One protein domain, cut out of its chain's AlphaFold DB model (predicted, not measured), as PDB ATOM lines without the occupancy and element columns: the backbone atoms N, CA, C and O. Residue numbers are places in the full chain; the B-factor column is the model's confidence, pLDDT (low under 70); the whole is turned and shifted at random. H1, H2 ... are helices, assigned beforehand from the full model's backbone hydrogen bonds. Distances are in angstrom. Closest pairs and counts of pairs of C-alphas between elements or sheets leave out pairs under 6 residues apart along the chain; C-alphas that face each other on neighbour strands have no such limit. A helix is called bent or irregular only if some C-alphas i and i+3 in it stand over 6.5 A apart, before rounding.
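Overview. This is residues 34 to 85 of the 207 residues of an uncharacterized protein of Calditrichaeota bacterium (UniProt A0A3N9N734). Three short helices and one long loop make a small rounded body in which the chain winds round its own first helix: H1 is in the middle, the loop of residues 45 to 64 makes one side, H2 makes the next side and H3 makes the third. H3 packs on H1 at a steep tilt, while H2 crosses near H1, about perpendicular to it, and the three are no side-by-side bundle. The printed part has 52 residues, with named helices H1, H2 and H3 in that order along the chain and no named strand. The class is all helix, though under half of the residues, 25 of the 52, are in named elements. The whole is compact, with a radius of gyration of the C-alphas of 10.3 A and spans of 24 by 23 by 20 A.

Along the chain. Find C-alpha 34 at (-44.288, -32.548, 17.712), where H1 begins; this helix takes residues 34 to 44 and runs 15.4 A from first to last C-alpha. Residues 45 to 64 follow with no named element. Look next for C-alpha 65 at (-29.370, -34.965, 20.073), where H2 begins; it takes residues 65 to 72, 13.7 A long, and is neither bent nor irregular, but only just: C-alphas 65 and 68 are 6.1 A apart. H3 takes residues 77 to 82, 8.2 A long, and ends at C-alpha 82 at (-49.958, -39.292, 8.800).

Arrangement. Start from H1 and look across to H3: the two touch, and their closest C-alphas, those of Ser 36 and Ile 80, are 5.3 A apart. Their lines stand at a steep tilt of 50 degrees, opposite ways. H1 and H2 are close but not clearly touching; their closest C-alphas are those of Leu 37 and Phe 71, 7.8 A apart. Their lines are about perpendicular, at 80 degrees. H2 and H3 are also close but not clearly touching, with the closest C-alphas, those of Phe 71 and Ile 77, 6.1 A apart, and they run the same way at a steep tilt of 59 degrees. In H1 and H3 every O i to N i+4 pair is within hydrogen-bond range; in H2 it is 0 of 4, while 5 of 5 O i to N i+3 pairs are within range.

Size, cuts and confidence. The two C-alphas farthest apart are those of Asn 54, in the loop between H1 and H2, and Gly 75, between H2 and H3, at 26.6 A. The first and last printed C-alphas, those of Ile 34 and Asp 85, are 9.7 A apart. The link from H1 to H2 is long, with 20 residues, and the link from H2 to H3 is tight, with 4. The printed part has no cut. The mean pLDDT of the printed part is 96.6, and no printed residue is under 70.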
ATOM      1  N   ILE A  34     -45.187 -32.325  16.575       96.94
ATOM      2  CA  ILE A  34     -44.288 -32.548  17.712       96.94
ATOM      3  C   ILE A  34     -44.849 -33.614  18.654       96.94
ATOM      4  O   ILE A  34     -44.101 -34.511  19.042       96.94
ATOM      5  N   GLY A  35     -46.143 -33.575  18.989       97.56
ATOM      6  CA  GLY A  35     -46.774 -34.616  19.801       97.56
ATOM      7  C   GLY A  35     -46.652 -36.000  19.161       97.56
ATOM      8  O   GLY A  35     -46.279 -36.968  19.830       97.56
ATOM      9  N   SER A  36     -46.859 -36.084  17.844       98.19
ATOM     10  CA  SER A  36     -46.675 -37.321  17.078       98.19
ATOM     11  C   SER A  36     -45.227 -37.823  17.101       98.19
ATOM     12  O   SER A  36     -44.979 -38.996  17.391       98.19
ATOM     13  N   LEU A  37     -44.252 -36.934  16.881       98.19
ATOM     14  CA  LEU A  37     -42.831 -37.269  16.954       98.19
ATOM     15  C   LEU A  37     -42.446 -37.775  18.351       98.19
ATOM     16  O   LEU A  37     -41.790 -38.808  18.459       98.19
ATOM     17  N   ILE A  38     -42.887 -37.102  19.418       98.00
ATOM     18  CA  ILE A  38     -42.640 -37.525  20.807       98.00
ATOM     19  C   ILE A  38     -43.228 -38.915  21.062       98.00
ATOM     20  O   ILE A  38     -42.570 -39.761  21.667       98.00
ATOM     21  N   ARG A  39     -44.444 -39.183  20.577       97.94
ATOM     22  CA  ARG A  39     -45.097 -40.491  20.712       97.94
ATOM     23  C   ARG A  39     -44.281 -41.603  20.048       97.94
ATOM     24  O   ARG A  39     -44.031 -42.630  20.679       97.94
ATOM     25  N   VAL A  40     -43.856 -41.404  18.798       98.00
ATOM     26  CA  VAL A  40     -43.038 -42.384  18.061       98.00
ATOM     27  C   VAL A  40     -41.670 -42.550  18.721       98.00
ATOM     28  O   VAL A  40     -41.229 -43.676  18.949       98.00
ATOM     29  N   TYR A  41     -41.034 -41.450  19.118       98.25
ATOM     30  CA  TYR A  41     -39.761 -41.460  19.828       98.25
ATOM     31  C   TYR A  41     -39.827 -42.259  21.136       98.25
ATOM     32  O   TYR A  41     -39.022 -43.165  21.334       98.25
ATOM     33  N   ASN A  42     -40.817 -42.000  21.996       97.81
ATOM     34  CA  ASN A  42     -40.973 -42.688  23.282       97.81
ATOM     35  C   ASN A  42     -41.263 -44.186  23.116       97.81
ATOM     36  O   ASN A  42     -40.897 -44.984  23.976       97.81
ATOM     37  N   ARG A  43     -41.886 -44.599  22.006       97.38
ATOM     38  CA  ARG A  43     -42.070 -46.023  21.687       97.38
ATOM     39  C   ARG A  43     -40.739 -46.728  21.409       97.38
ATOM     40  O   ARG A  43     -40.586 -47.887  21.785       97.38
ATOM     41  N   ILE A  44     -39.795 -46.048  20.758       97.31
ATOM     42  CA  ILE A  44     -38.457 -46.581  20.448       97.31
ATOM     43  C   ILE A  44     -37.500 -46.426  21.641       97.31
ATOM     44  O   ILE A  44     -36.663 -47.294  21.888       97.31
ATOM     45  N   HIS A  45     -37.653 -45.352  22.414       97.31
ATOM     46  CA  HIS A  45     -36.806 -44.994  23.547       97.31
ATOM     47  C   HIS A  45     -37.623 -44.819  24.845       97.31
ATOM     48  O   HIS A  45     -37.684 -43.717  25.391       97.31
ATOM     49  N   PRO A  46     -38.222 -45.889  25.400       97.00
ATOM     50  CA  PRO A  46     -39.183 -45.800  26.513       97.00
ATOM     51  C   PRO A  46     -38.596 -45.337  27.855       97.00
ATOM     52  O   PRO A  46     -39.342 -45.111  28.805       97.00
ATOM     53  N   HIS A  47     -37.271 -45.224  27.958       97.25
ATOM     54  CA  HIS A  47     -36.562 -44.769  29.157       97.25
ATOM     55  C   HIS A  47     -35.942 -43.377  28.993       97.25
ATOM     56  O   HIS A  47     -35.156 -42.956  29.838       97.25
ATOM     57  N   HIS A  48     -36.217 -42.694  27.881       97.31
ATOM     58  CA  HIS A  48     -35.732 -41.344  27.637       97.31
ATOM     59  C   HIS A  48     -36.783 -40.323  28.065       97.31
ATOM     60  O   HIS A  48     -37.945 -40.428  27.683       97.31
ATOM     61  N   ASP A  49     -36.345 -39.293  28.784       95.94
ATOM     62  CA  ASP A  49     -37.184 -38.151  29.129       95.94
ATOM     63  C   ASP A  49     -36.966 -37.031  28.105       95.94
ATOM     64  O   ASP A  49     -35.882 -36.451  28.015       95.94
ATOM     65  N   VAL A  50     -37.993 -36.740  27.304       96.81
ATOM     66  CA  VAL A  50     -37.986 -35.592  26.384       96.81
ATOM     67  C   VAL A  50     -38.119 -34.303  27.199       96.81
ATOM     68  O   VAL A  50     -39.021 -34.174  28.029       96.81
ATOM     69  N   LEU A  51     -37.219 -33.344  26.975       96.69
ATOM     70  CA  LEU A  51     -37.238 -32.054  27.670       96.69
ATOM     71  C   LEU A  51     -38.408 -31.176  27.182       96.69
ATOM     72  O   LEU A  51     -38.967 -31.421  26.111       96.69
ATOM     73  N   PRO A  52     -38.786 -30.121  27.930       96.31
ATOM     74  CA  PRO A  52     -39.818 -29.192  27.486       96.31
ATOM     75  C   PRO A  52     -39.511 -28.594  26.107       96.31
ATOM     76  O   PRO A  52     -38.455 -28.000  25.896       96.31
ATOM     77  N   VAL A  53     -40.468 -28.710  25.186       95.81
ATOM     78  CA  VAL A  53     -40.344 -28.186  23.822       95.81
ATOM     79  C   VAL A  53     -40.506 -26.671  23.848       95.81
ATOM     80  O   VAL A  53     -41.620 -26.165  23.923       95.81
ATOM     81  N   ASN A  54     -39.398 -25.938  23.801       95.06
ATOM     82  CA  ASN A  54     -39.357 -24.470  23.824       95.06
ATOM     83  C   ASN A  54     -38.553 -23.876  22.653       95.06
ATOM     84  O   ASN A  54     -38.269 -22.680  22.632       95.06
ATOM     85  N   SER A  55     -38.193 -24.713  21.682       94.19
ATOM     86  CA  SER A  55     -37.390 -24.369  20.515       94.19
ATOM     87  C   SER A  55     -37.841 -25.185  19.307       94.19
ATOM     88  O   SER A  55     -38.492 -26.220  19.440       94.19
ATOM     89  N   ARG A  56     -37.476 -24.721  18.110       92.12
ATOM     90  CA  ARG A  56     -37.702 -25.427  16.837       92.12
ATOM     91  C   ARG A  56     -36.585 -26.424  16.502       92.12
ATOM     92  O   ARG A  56     -36.707 -27.163  15.528       92.12
ATOM     93  N   LYS A  57     -35.498 -26.431  17.275       95.62
ATOM     94  CA  LYS A  57     -34.365 -27.350  17.119       95.62
ATOM     95  C   LYS A  57     -34.604 -28.601  17.951       95.62
ATOM     96  O   LYS A  57     -34.596 -28.542  19.178       95.62
ATOM     97  N   LEU A  58     -34.860 -29.716  17.278       96.50
ATOM     98  CA  LEU A  58     -35.283 -30.962  17.919       96.50
ATOM     99  C   LEU A  58     -34.193 -31.508  18.856       96.50
ATOM    100  O   LEU A  58     -34.469 -31.986  19.954       96.50
ATOM    101  N   GLU A  59     -32.932 -31.377  18.455       97.50
ATOM    102  CA  GLU A  59     -31.766 -31.824  19.211       97.50
ATOM    103  C   GLU A  59     -31.619 -31.154  20.585       97.50
ATOM    104  O   GLU A  59     -30.902 -31.678  21.434       97.50
ATOM    105  N   GLU A  60     -32.285 -30.018  20.818       97.00
ATOM    106  CA  GLU A  60     -32.232 -29.306  22.098       97.00
ATOM    107  C   GLU A  60     -33.098 -29.973  23.176       97.00
ATOM    108  O   GLU A  60     -32.884 -29.720  24.362       97.00
ATOM    109  N   PHE A  61     -34.053 -30.834  22.798       96.81
ATOM    110  CA  PHE A  61     -34.976 -31.456  23.752       96.81
ATOM    111  C   PHE A  61     -35.133 -32.974  23.635       96.81
ATOM    112  O   PHE A  61     -35.659 -33.598  24.559       96.81
ATOM    113  N   PHE A  62     -34.625 -33.599  22.573       97.81
ATOM    114  CA  PHE A  62     -34.529 -35.057  22.494       97.81
ATOM    115  C   PHE A  62     -33.160 -35.558  22.998       97.81
ATOM    116  O   PHE A  62     -32.132 -35.157  22.453       97.81
ATOM    117  N   PRO A  63     -33.109 -36.494  23.972       97.56
ATOM    118  CA  PRO A  63     -31.856 -37.021  24.537       97.56
ATOM    119  C   PRO A  63     -30.826 -37.589  23.548       97.56
ATOM    120  O   PRO A  63     -29.643 -37.660  23.869       97.56
ATOM    121  N   ILE A  64     -31.248 -37.990  22.346       97.62
ATOM    122  CA  ILE A  64     -30.348 -38.502  21.298       97.62
ATOM    123  C   ILE A  64     -29.676 -37.393  20.463       97.62
ATOM    124  O   ILE A  64     -28.921 -37.696  19.534       97.62
ATOM    125  N   GLY A  65     -29.929 -36.118  20.778       97.44
ATOM    126  CA  GLY A  65     -29.370 -34.965  20.073       97.44
ATOM    127  C   GLY A  65     -29.728 -34.981  18.586       97.44
ATOM    128  O   GLY A  65     -30.846 -35.332  18.214       97.44
ATOM    129  N   HIS A  66     -28.769 -34.658  17.715       97.81
ATOM    130  CA  HIS A  66     -28.976 -34.593  16.260       97.81
ATOM    131  C   HIS A  66     -29.469 -35.897  15.613       97.81
ATOM    132  O   HIS A  66     -30.029 -35.847  14.521       97.81
ATOM    133  N   LYS A  67     -29.328 -37.057  16.266       97.69
ATOM    134  CA  LYS A  67     -29.886 -38.311  15.736       97.69
ATOM    135  C   LYS A  67     -31.410 -38.306  15.667       97.69
ATOM    136  O   LYS A  67     -31.984 -39.128  14.971       97.69
ATOM    137  N   ILE A  68     -32.087 -37.366  16.331       97.69
ATOM    138  CA  ILE A  68     -33.540 -37.217  16.203       97.69
ATOM    139  C   ILE A  68     -33.988 -36.994  14.757       97.69
ATOM    140  O   ILE A  68     -35.080 -37.408  14.384       97.69
ATOM    141  N   TYR A  69     -33.140 -36.399  13.918       96.38
ATOM    142  CA  TYR A  69     -33.459 -36.186  12.512       96.38
ATOM    143  C   TYR A  69     -33.522 -37.492  11.699       96.38
ATOM    144  O   TYR A  69     -34.146 -37.489  10.643       96.38
ATOM    145  N   GLU A  70     -32.997 -38.614  12.212       96.19
ATOM    146  CA  GLU A  70     -33.196 -39.955  11.630       96.19
ATOM    147  C   GLU A  70     -34.687 -40.364  11.657       96.19
ATOM    148  O   GLU A  70     -35.147 -41.115  10.805       96.19
ATOM    149  N   PHE A  71     -35.500 -39.801  12.561       96.81
ATOM    150  CA  PHE A  71     -36.955 -40.019  12.566       96.81
ATOM    151  C   PHE A  71     -37.669 -39.311  11.402       96.81
ATOM    152  O   PHE A  71     -38.863 -39.521  11.197       96.81
ATOM    153  N   MET A  72     -36.968 -38.464  10.641       94.44
ATOM    154  CA  MET A  72     -37.494 -37.830   9.427       94.44
ATOM    155  C   MET A  72     -37.231 -38.664   8.162       94.44
ATOM    156  O   MET A  72     -37.613 -38.253   7.065       94.44
ATOM    157  N   GLU A  73     -36.573 -39.815   8.299       93.25
ATOM    158  CA  GLU A  73     -36.278 -40.746   7.211       93.25
ATOM    159  C   GLU A  73     -37.462 -41.691   6.914       93.25
ATOM    160  O   GLU A  73     -38.369 -41.826   7.750       93.25
ATOM    161  N   PRO A  74     -37.474 -42.360   5.735       91.06
ATOM    162  CA  PRO A  74     -38.541 -43.288   5.376       91.06
ATOM    163  C   PRO A  74     -38.731 -44.380   6.430       91.06
ATOM    164  O   PRO A  74     -37.770 -44.962   6.933       91.06
ATOM    165  N   GLY A  75     -39.986 -44.697   6.719       88.06
ATOM    166  CA  GLY A  75     -40.404 -45.654   7.736       88.06
ATOM    167  C   GLY A  75     -40.925 -44.970   8.997       88.06
ATOM    168  O   GLY A  75     -41.971 -45.375   9.502       88.06
ATOM    169  N   TYR A  76     -40.241 -43.934   9.494       95.12
ATOM    170  CA  TYR A  76     -40.707 -43.168  10.657       95.12
ATOM    171  C   TYR A  76     -41.562 -41.972  10.251       95.12
ATOM    172  O   TYR A  76     -42.609 -41.734  10.859       95.12
ATOM    173  N   ILE A  77     -41.127 -41.219   9.236       95.56
ATOM    174  CA  ILE A  77     -41.760 -39.948   8.881       95.56
ATOM    175  C   ILE A  77     -43.213 -40.123   8.437       95.56
ATOM    176  O   ILE A  77     -44.044 -39.281   8.760       95.56
ATOM    177  N   GLU A  78     -43.555 -41.220   7.764       95.75
ATOM    178  CA  GLU A  78     -44.927 -41.509   7.347       95.75
ATOM    179  C   GLU A  78     -45.843 -41.691   8.563       95.75
ATOM    180  O   GLU A  78     -46.887 -41.050   8.641       95.75
ATOM    181  N   GLU A  79     -45.437 -42.482   9.564       96.19
ATOM    182  CA  GLU A  79     -46.210 -42.649  10.804       96.19
ATOM    183  C   GLU A  79     -46.331 -41.321  11.562       96.19
ATOM    184  O   GLU A  79     -47.420 -40.945  11.996       96.19
ATOM    185  N   ILE A  80     -45.225 -40.581  11.690       98.06
ATOM    186  CA  ILE A  80     -45.206 -39.299  12.401       98.06
ATOM    187  C   ILE A  80     -46.152 -38.301  11.728       98.06
ATOM    188  O   ILE A  80     -46.927 -37.633  12.410       98.06
ATOM    189  N   MET A  81     -46.109 -38.200  10.402       97.62
ATOM    190  CA  MET A  81     -46.858 -37.201   9.643       97.62
ATOM    191  C   MET A  81     -48.320 -37.575   9.450       97.62
ATOM    192  O   MET A  81     -49.171 -36.690   9.493       97.62
ATOM    193  N   GLU A  82     -48.616 -38.846   9.181       97.56
ATOM    194  CA  GLU A  82     -49.958 -39.292   8.800       97.56
ATOM    195  C   GLU A  82     -50.851 -39.641   9.987       97.56
ATOM    196  O   GLU A  82     -52.071 -39.555   9.851       97.56
ATOM    197  N   GLU A  83     -50.259 -39.985  11.132       97.50
ATOM    198  CA  GLU A  83     -50.970 -40.339  12.366       97.50
ATOM    199  C   GLU A  83     -50.817 -39.252  13.447       97.50
ATOM    200  O   GLU A  83     -51.048 -39.489  14.635       97.50
ATOM    201  N   ALA A  84     -50.360 -38.054  13.071       98.50
ATOM    202  CA  ALA A  84     -50.369 -36.906  13.970       98.50
ATOM    203  C   ALA A  84     -51.804 -36.482  14.291       98.50
ATOM    204  O   ALA A  84     -52.660 -36.433  13.404       98.50
ATOM    205  N   ASP A  85     -52.048 -36.118  15.544       98.62
ATOM    206  CA  ASP A  85     -53.348 -35.611  15.961       98.62
ATOM    207  C   ASP A  85     -53.580 -34.189  15.429       98.62
ATOM    208  O   ASP A  85     -52.649 -33.427  15.143       98.62
TER     209      ASP A  85